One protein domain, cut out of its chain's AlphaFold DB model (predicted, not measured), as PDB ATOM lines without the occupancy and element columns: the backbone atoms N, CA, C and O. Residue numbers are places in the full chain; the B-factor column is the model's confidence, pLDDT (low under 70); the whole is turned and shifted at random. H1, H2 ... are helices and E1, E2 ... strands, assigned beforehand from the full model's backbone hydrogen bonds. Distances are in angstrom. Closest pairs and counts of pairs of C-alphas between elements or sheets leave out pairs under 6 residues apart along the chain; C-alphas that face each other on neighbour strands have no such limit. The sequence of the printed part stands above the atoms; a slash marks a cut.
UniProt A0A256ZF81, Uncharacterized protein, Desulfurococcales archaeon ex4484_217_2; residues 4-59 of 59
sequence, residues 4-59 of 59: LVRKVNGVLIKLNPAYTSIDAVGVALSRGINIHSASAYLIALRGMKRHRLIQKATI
ATOM      1  N   LEU A   4     -13.614 -20.908 -39.806       48.38
ATOM      2  CA  LEU A   4     -13.817 -19.844 -40.777       48.38
ATOM      3  C   LEU A   4     -15.306 -19.777 -41.116       48.38
ATOM      4  O   LEU A   4     -15.851 -20.715 -41.696       48.38
ATOM      5  N   VAL A   5     -15.971 -18.677 -40.762       51.84
ATOM      6  CA  VAL A   5     -17.357 -18.433 -41.182       51.84
ATOM      7  C   VAL A   5     -17.351 -17.417 -42.315       51.84
ATOM      8  O   VAL A   5     -16.788 -16.327 -42.199       51.84
ATOM      9  N   ARG A   6     -17.988 -17.777 -43.430       44.44
ATOM     10  CA  ARG A   6     -18.130 -16.906 -44.597       44.44
ATOM     11  C   ARG A   6     -19.204 -15.857 -44.292       44.44
ATOM     12  O   ARG A   6     -20.363 -16.214 -44.092       44.44
ATOM     13  N   LYS A   7     -18.832 -14.575 -44.229       57.03
ATOM     14  CA  LYS A   7     -19.789 -13.471 -44.062       57.03
ATOM     15  C   LYS A   7     -20.055 -12.784 -45.402       57.03
ATOM     16  O   LYS A   7     -19.160 -12.645 -46.236       57.03
ATOM     17  N   VAL A   8     -21.300 -12.357 -45.590       48.41
ATOM     18  CA  VAL A   8     -21.729 -11.462 -46.675       48.41
ATOM     19  C   VAL A   8     -20.881 -10.178 -46.597       48.41
ATOM     20  O   VAL A   8     -20.684  -9.661 -45.498       48.41
ATOM     21  N   ASN A   9     -20.351  -9.716 -47.737       44.75
ATOM     22  CA  ASN A   9     -19.335  -8.651 -47.916       44.75
ATOM     23  C   ASN A   9     -17.850  -9.030 -47.703       44.75
ATOM     24  O   ASN A   9     -17.015  -8.151 -47.517       44.75
ATOM     25  N   GLY A  10     -17.479 -10.313 -47.774       56.41
ATOM     26  CA  GLY A  10     -16.086 -10.720 -48.047       56.41
ATOM     27  C   GLY A  10     -15.100 -10.662 -46.872       56.41
ATOM     28  O   GLY A  10     -13.964 -11.104 -47.020       56.41
ATOM     29  N   VAL A  11     -15.518 -10.196 -45.693       53.84
ATOM     30  CA  VAL A  11     -14.680 -10.222 -44.484       53.84
ATOM     31  C   VAL A  11     -14.819 -11.574 -43.789       53.84
ATOM     32  O   VAL A  11     -15.884 -11.928 -43.273       53.84
ATOM     33  N   LEU A  12     -13.728 -12.333 -43.773       51.78
ATOM     34  CA  LEU A  12     -13.634 -13.616 -43.089       51.78
ATOM     35  C   LEU A  12     -13.416 -13.373 -41.591       51.78
ATOM     36  O   LEU A  12     -12.403 -12.802 -41.191       51.78
ATOM     37  N   ILE A  13     -14.363 -13.798 -40.754       55.94
ATOM     38  CA  ILE A  13     -14.227 -13.679 -39.297       55.94
ATOM     39  C   ILE A  13     -13.804 -15.036 -38.745       55.94
ATOM     40  O   ILE A  13     -14.531 -16.025 -38.869       55.94
ATOM     41  N   LYS A  14     -12.619 -15.071 -38.130       57.97
ATOM     42  CA  LYS A  14     -12.111 -16.230 -37.393       57.97
ATOM     43  C   LYS A  14     -12.850 -16.297 -36.056       57.97
ATOM     44  O   LYS A  14     -12.721 -15.389 -35.238       57.97
ATOM     45  N   LEU A  15     -13.653 -17.338 -35.848       54.38
ATOM     46  CA  LEU A  15     -14.378 -17.542 -34.594       54.38
ATOM     47  C   LEU A  15     -13.736 -18.693 -33.824       54.38
ATOM     48  O   LEU A  15     -13.555 -19.789 -34.354       54.38
ATOM     49  N   ASN A  16     -13.389 -18.442 -32.563       57.59
ATOM     50  CA  ASN A  16     -12.979 -19.505 -31.657       57.59
ATOM     51  C   ASN A  16     -14.229 -20.341 -31.296       57.59
ATOM     52  O   ASN A  16     -15.223 -19.757 -30.852       57.59
ATOM     53  N   PRO A  17     -14.203 -21.678 -31.462       58.75
ATOM     54  CA  PRO A  17     -15.315 -22.563 -31.109       58.75
ATOM     55  C   PRO A  17     -15.809 -22.410 -29.665       58.75
ATOM     56  O   PRO A  17     -16.988 -22.648 -29.412       58.75
ATOM     57  N   ALA A  18     -14.954 -21.947 -28.744       59.91
ATOM     58  CA  ALA A  18     -15.317 -21.616 -27.365       59.91
ATOM     59  C   ALA A  18     -16.386 -20.508 -27.252       59.91
ATOM     60  O   ALA A  18     -17.014 -20.360 -26.208       59.91
ATOM     61  N   TYR A  19     -16.623 -19.742 -28.321       56.22
ATOM     62  CA  TYR A  19     -17.694 -18.746 -28.404       56.22
ATOM     63  C   TYR A  19     -19.007 -19.306 -28.974       56.22
ATOM     64  O   TYR A  19     -19.942 -18.551 -29.233       56.22
ATOM     65  N   THR A  20     -19.120 -20.620 -29.168       61.94
ATOM     66  CA  THR A  20     -20.411 -21.242 -29.485       61.94
ATOM     67  C   THR A  20     -21.233 -21.307 -28.198       61.94
ATOM     68  O   THR A  20     -20.889 -22.034 -27.271       61.94
ATOM     69  N   SER A  21     -22.298 -20.508 -28.104       67.25
ATOM     70  CA  SER A  21     -23.171 -20.511 -26.924       67.25
ATOM     71  C   SER A  21     -23.984 -21.801 -26.918       67.25
ATOM     72  O   SER A  21     -24.613 -22.111 -27.926       67.25
ATOM     73  N   ILE A  22     -24.044 -22.518 -25.796       71.81
ATOM     74  CA  ILE A  22     -24.949 -23.675 -25.643       71.81
ATOM     75  C   ILE A  22     -26.397 -23.242 -25.940       71.81
ATOM     76  O   ILE A  22     -27.111 -23.899 -26.693       71.81
ATOM     77  N   ASP A  23     -26.775 -22.045 -25.480       75.56
ATOM     78  CA  ASP A  23     -28.071 -21.408 -25.764       75.56
ATOM     79  C   ASP A  23     -28.362 -21.213 -27.266       75.56
ATOM     80  O   ASP A  23     -29.515 -21.053 -27.668       75.56
ATOM     81  N   ALA A  24     -27.332 -21.209 -28.120       84.81
ATOM     82  CA  ALA A  24     -27.514 -21.039 -29.555       84.81
ATOM     83  C   ALA A  24     -28.192 -22.244 -30.205       84.81
ATOM     84  O   ALA A  24     -28.817 -22.066 -31.245       84.81
ATOM     85  N   VAL A  25     -28.122 -23.435 -29.598       84.06
ATOM     86  CA  VAL A  25     -28.805 -24.640 -30.095       84.06
ATOM     87  C   VAL A  25     -30.317 -24.406 -30.151       84.06
ATOM     88  O   VAL A  25     -30.941 -24.623 -31.187       84.06
ATOM     89  N   GLY A  26     -30.908 -23.888 -29.070       86.44
ATOM     90  CA  GLY A  26     -32.349 -23.624 -29.011       86.44
ATOM     91  C   GLY A  26     -32.792 -22.538 -29.995       86.44
ATOM     92  O   GLY A  26     -33.824 -22.662 -30.658       86.44
ATOM     93  N   VAL A  27     -31.984 -21.489 -30.157       86.06
ATOM     94  CA  VAL A  27     -32.251 -20.421 -31.137       86.06
ATOM     95  C   VAL A  27     -32.124 -20.940 -32.572       86.06
ATOM     96  O   VAL A  27     -32.949 -20.605 -33.417       86.06
ATOM     97  N   ALA A  28     -31.128 -21.782 -32.842       89.62
ATOM     98  CA  ALA A  28     -30.913 -22.401 -34.144       89.62
ATOM     99  C   ALA A  28     -32.100 -23.272 -34.557       89.62
ATOM    100  O   ALA A  28     -32.652 -23.083 -35.639       89.62
ATOM    101  N   LEU A  29     -32.541 -24.158 -33.659       89.81
ATOM    102  CA  LEU A  29     -33.676 -25.047 -33.888       89.81
ATOM    103  C   LEU A  29     -34.987 -24.268 -34.049       89.81
ATOM    104  O   LEU A  29     -35.719 -24.493 -35.005       89.81
ATOM    105  N   SER A  30     -35.265 -23.308 -33.161       91.25
ATOM    106  CA  SER A  30     -36.520 -22.538 -33.201       91.25
ATOM    107  C   SER A  30     -36.638 -21.602 -34.403       91.25
ATOM    108  O   SER A  30     -37.745 -21.293 -34.836       91.25
ATOM    109  N   ARG A  31     -35.513 -21.112 -34.937       87.31
ATOM    110  CA  ARG A  31     -35.494 -20.179 -36.072       87.31
ATOM    111  C   ARG A  31     -35.105 -20.837 -37.393       87.31
ATOM    112  O   ARG A  31     -35.076 -20.141 -38.402       87.31
ATOM    113  N   GLY A  32     -34.800 -22.136 -37.394       89.19
ATOM    114  CA  GLY A  32     -34.317 -22.845 -38.580       89.19
ATOM    115  C   GLY A  32     -33.023 -22.250 -39.142       89.19
ATOM    116  O   GLY A  32     -32.801 -22.281 -40.349       89.19
ATOM    117  N   ILE A  33     -32.188 -21.658 -38.283       86.06
ATOM    118  CA  ILE A  33     -30.924 -21.034 -38.686       86.06
ATOM    119  C   ILE A  33     -29.744 -21.867 -38.208       86.06
ATOM    120  O   ILE A  33     -29.819 -22.603 -37.230       86.06
ATOM    121  N   ASN A  34     -28.608 -21.692 -38.869       85.56
ATOM    122  CA  ASN A  34     -27.361 -22.317 -38.460       85.56
ATOM    123  C   ASN A  34     -26.963 -21.932 -37.017       85.56
ATOM    124  O   ASN A  34     -26.999 -20.754 -36.644       85.56
ATOM    125  N   ILE A  35     -26.500 -22.911 -36.235       82.06
ATOM    126  CA  ILE A  35     -26.082 -22.745 -34.833       82.06
ATOM    127  C   ILE A  35     -24.990 -21.693 -34.643       82.06
ATOM    128  O   ILE A  35     -24.983 -20.965 -33.646       82.06
ATOM    129  N   HIS A  36     -24.105 -21.532 -35.624       79.56
ATOM    130  CA  HIS A  36     -23.066 -20.508 -35.560       79.56
ATOM    131  C   HIS A  36     -23.634 -19.106 -35.818       79.56
ATOM    132  O   HIS A  36     -23.225 -18.151 -35.159       79.56
ATOM    133  N   SER A  37     -24.626 -18.983 -36.705       80.00
ATOM    134  CA  SER A  37     -25.350 -17.726 -36.930       80.00
ATOM    135  C   SER A  37     -26.150 -17.326 -35.689       80.00
ATOM    136  O   SER A  37     -26.099 -16.171 -35.269       80.00
ATOM    137  N   ALA A  38     -26.813 -18.293 -35.047       86.56
ATOM    138  CA  ALA A  38     -27.487 -18.097 -33.768       86.56
ATOM    139  C   ALA A  38     -26.505 -17.679 -32.655       86.56
ATOM    140  O   ALA A  38     -26.776 -16.740 -31.908       86.56
ATOM    141  N   SER A  39     -25.331 -18.314 -32.585       82.00
ATOM    142  CA  SER A  39     -24.282 -17.968 -31.613       82.00
ATOM    143  C   SER A  39     -23.781 -16.538 -31.805       82.00
ATOM    144  O   SER A  39     -23.753 -15.758 -30.852       82.00
ATOM    145  N   ALA A  40     -23.443 -16.160 -33.041       82.31
ATOM    146  CA  ALA A  40     -22.990 -14.810 -33.365       82.31
ATOM    147  C   ALA A  40     -24.054 -13.753 -33.020       82.31
ATOM    148  O   ALA A  40     -23.726 -12.701 -32.468       82.31
ATOM    149  N   TYR A  41     -25.328 -14.055 -33.286       82.06
ATOM    150  CA  TYR A  41     -26.451 -13.191 -32.934       82.06
ATOM    151  C   TYR A  41     -26.562 -12.973 -31.417       82.06
ATOM    152  O   TYR A  41     -26.664 -11.833 -30.960       82.06
ATOM    153  N   LEU A  42     -26.460 -14.041 -30.621       84.44
ATOM    154  CA  LEU A  42     -26.501 -13.953 -29.160       84.44
ATOM    155  C   LEU A  42     -25.327 -13.148 -28.584       84.44
ATOM    156  O   LEU A  42     -25.524 -12.341 -27.674       84.44
ATOM    157  N   ILE A  43     -24.116 -13.312 -29.124       81.62
ATOM    158  CA  ILE A  43     -22.948 -12.517 -28.710       81.62
ATOM    159  C   ILE A  43     -23.155 -11.041 -29.039       81.62
ATOM    160  O   ILE A  43     -22.930 -10.185 -28.181       81.62
ATOM    161  N   ALA A  44     -23.622 -10.733 -30.252       81.75
ATOM    162  CA  ALA A  44     -23.903  -9.363 -30.661       81.75
ATOM    163  C   ALA A  44     -24.943  -8.707 -29.737       81.75
ATOM    164  O   ALA A  44     -24.727  -7.593 -29.257       81.75
ATOM    165  N   LEU A  45     -26.027  -9.419 -29.407       84.19
ATOM    166  CA  LEU A  45     -27.037  -8.956 -28.450       84.19
ATOM    167  C   LEU A  45     -26.443  -8.660 -27.066       84.19
ATOM    168  O   LEU A  45     -26.716  -7.602 -26.493       84.19
ATOM    169  N   ARG A  46     -25.607  -9.562 -26.534       82.00
ATOM    170  CA  ARG A  46     -24.923  -9.368 -25.243       82.00
ATOM    171  C   ARG A  46     -24.017  -8.133 -25.276       82.00
ATOM    172  O   ARG A  46     -24.067  -7.318 -24.354       82.00
ATOM    173  N   GLY A  47     -23.250  -7.957 -26.354       80.06
ATOM    174  CA  GLY A  47     -22.389  -6.792 -26.563       80.06
ATOM    175  C   GLY A  47     -23.171  -5.476 -26.600       80.06
ATOM    176  O   GLY A  47     -22.836  -4.543 -25.871       80.06
ATOM    177  N   MET A  48     -24.263  -5.419 -27.368       80.81
ATOM    178  CA  MET A  48     -25.122  -4.230 -27.453       80.81
ATOM    179  C   MET A  48     -25.766  -3.878 -26.109       80.81
ATOM    180  O   MET A  48     -25.802  -2.707 -25.731       80.81
ATOM    181  N   LYS A  49     -26.249  -4.879 -25.356       84.81
ATOM    182  CA  LYS A  49     -26.822  -4.659 -24.019       84.81
ATOM    183  C   LYS A  49     -25.782  -4.066 -23.069       84.81
ATOM    184  O   LYS A  49     -26.081  -3.095 -22.379       84.81
ATOM    185  N   ARG A  50     -24.560  -4.611 -23.068       84.38
ATOM    186  CA  ARG A  50     -23.448  -4.089 -22.263       84.38
ATOM    187  C   ARG A  50     -23.095  -2.654 -22.654       84.38
ATOM    188  O   ARG A  50     -22.971  -1.814 -21.773       84.38
ATOM    189  N   HIS A  51     -22.986  -2.360 -23.949       82.38
ATOM    190  CA  HIS A  51     -22.661  -1.013 -24.422       82.38
ATOM    191  C   HIS A  51     -23.733   0.010 -24.020       82.38
ATOM    192  O   HIS A  51     -23.401   1.072 -23.506       82.38
ATOM    193  N   ARG A  52     -25.019  -0.346 -24.144       87.38
ATOM    194  CA  ARG A  52     -26.135   0.495 -23.688       87.38
ATOM    195  C   ARG A  52     -26.092   0.763 -22.180       87.38
ATOM    196  O   ARG A  52     -26.393   1.873 -21.755       87.38
ATOM    197  N   LEU A  53     -25.757  -0.245 -21.370       87.31
ATOM    198  CA  LEU A  53     -25.629  -0.078 -19.918       87.31
ATOM    199  C   LEU A  53     -24.484   0.873 -19.561       87.31
ATOM    200  O   LEU A  53     -24.678   1.754 -18.732       87.31
ATOM    201  N   ILE A  54     -23.331   0.734 -20.224       85.50
ATOM    202  CA  ILE A  54     -22.187   1.638 -20.040       85.50
ATOM    203  C   ILE A  54     -22.577   3.075 -20.412       85.50
ATOM    204  O   ILE A  54     -22.349   3.982 -19.621       85.50
ATOM    205  N   GLN A  55     -23.228   3.278 -21.565       79.44
ATOM    206  CA  GLN A  55     -23.706   4.601 -21.985       79.44
ATOM    207  C   GLN A  55     -24.638   5.233 -20.945       79.44
ATOM    208  O   GLN A  55     -24.434   6.380 -20.579       79.44
ATOM    209  N   LYS A  56     -25.617   4.483 -20.420       80.38
ATOM    210  CA  LYS A  56     -26.530   4.987 -19.380       80.38
ATOM    211  C   LYS A  56     -25.832   5.353 -18.071       80.38
ATOM    212  O   LYS A  56     -26.296   6.256 -17.399       80.38
ATOM    213  N   ALA A  57     -24.774   4.636 -17.698       78.50
ATOM    214  CA  ALA A  57     -24.019   4.903 -16.474       78.50
ATOM    215  C   ALA A  57     -23.040   6.086 -16.607       78.50
ATOM    216  O   ALA A  57     -22.465   6.507 -15.610       78.50
ATOM    217  N   THR A  58     -22.813   6.577 -17.829       75.00
ATOM    218  CA  THR A  58     -21.891   7.688 -18.124       75.00
ATOM    219  C   THR A  58     -22.611   9.048 -18.172       75.00
ATOM    220  O   THR A  58     -21.948  10.069 -18.316       75.00
ATOM    221  N   ILE A  59     -23.947   9.069 -18.073       58.38
ATOM    222  CA  ILE A  59     -24.800  10.272 -18.133       58.38
ATOM    223  C   ILE A  59     -25.301  10.610 -16.730       58.38
ATOM    224  O   ILE A  59     -25.718   9.658 -16.032       58.38
TER     225      ILE A  59
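Overview. This is residues 4 to 59 of the 59 residues of an uncharacterized protein of Desulfurococcales archaeon ex4484_217_2 (UniProt A0A256ZF81). One long helix, H2, makes most of the length; near its beginning the short helix H1 is set crosswise to it, making a corner, and the second half of H2 sticks out with residues 44 to 57. On another side of that same end lies a loose loop of low confidence, residues 4 to 15, in which the short strand E1 folds back beside the first printed residues. The printed part has 56 residues, with one named strand and two named helices in the order E1, H1, H2, and the class is mostly helix. The whole is loose, with a radius of gyration of the C-alphas of 13.6 A, and the C-alphas span 39 by 28 by 20 A.

Arrangement. Residues 4 to 5 pair with residues 13 to 14 of E1, the strand of residues 13 to 15, and this short pairing is antiparallel. E1 pairs with no named strand. A short link of 8 residues joins E1 to H1, residues 24 to 31, and the two are apart. A tight link of 3 residues joins H1 to H2, residues 35 to 57. H1 and H2 touch, with 13 pairs of C-alphas within 8 A, and the closest C-alphas are those of Ala 28 and Ile 35, 4.9 A apart. H2 touches H1 with residues 35 to 42 alone. Their lines stand about perpendicular, at 75 degrees, and their centres are 17.0 A apart. E1 and H2 are apart. In H1 and H2 every O i to N i+4 pair is within hydrogen-bond range.

Along the chain. E1 runs from Ile 13, with its C-alpha at (-14.227, -13.679, -39.297), to Leu 15. H1 runs from Ala 24, with its C-alpha at (-27.514, -21.039, -29.555), to Arg 31, and measures 10.3 A from first to last C-alpha. H2 runs from Ile 35 to Ala 57, with its last C-alpha at (-24.019, 4.903, -16.474), and measures 33.3 A from first to last C-alpha.

Size, cuts and confidence. The two C-alphas farthest apart are those of Gly 32 and Ile 59, at 40.1 A. Residues 44 to 59, of which 44 to 57 belong to H2, stand free; the body without them has 40 residues and spans 28 by 21 by 13 A. The printed part has no cut, and neither link is long. The mean pLDDT of the printed part is 73.7, and residues 4 to 21 and residue 59, the chain's last, are under 70.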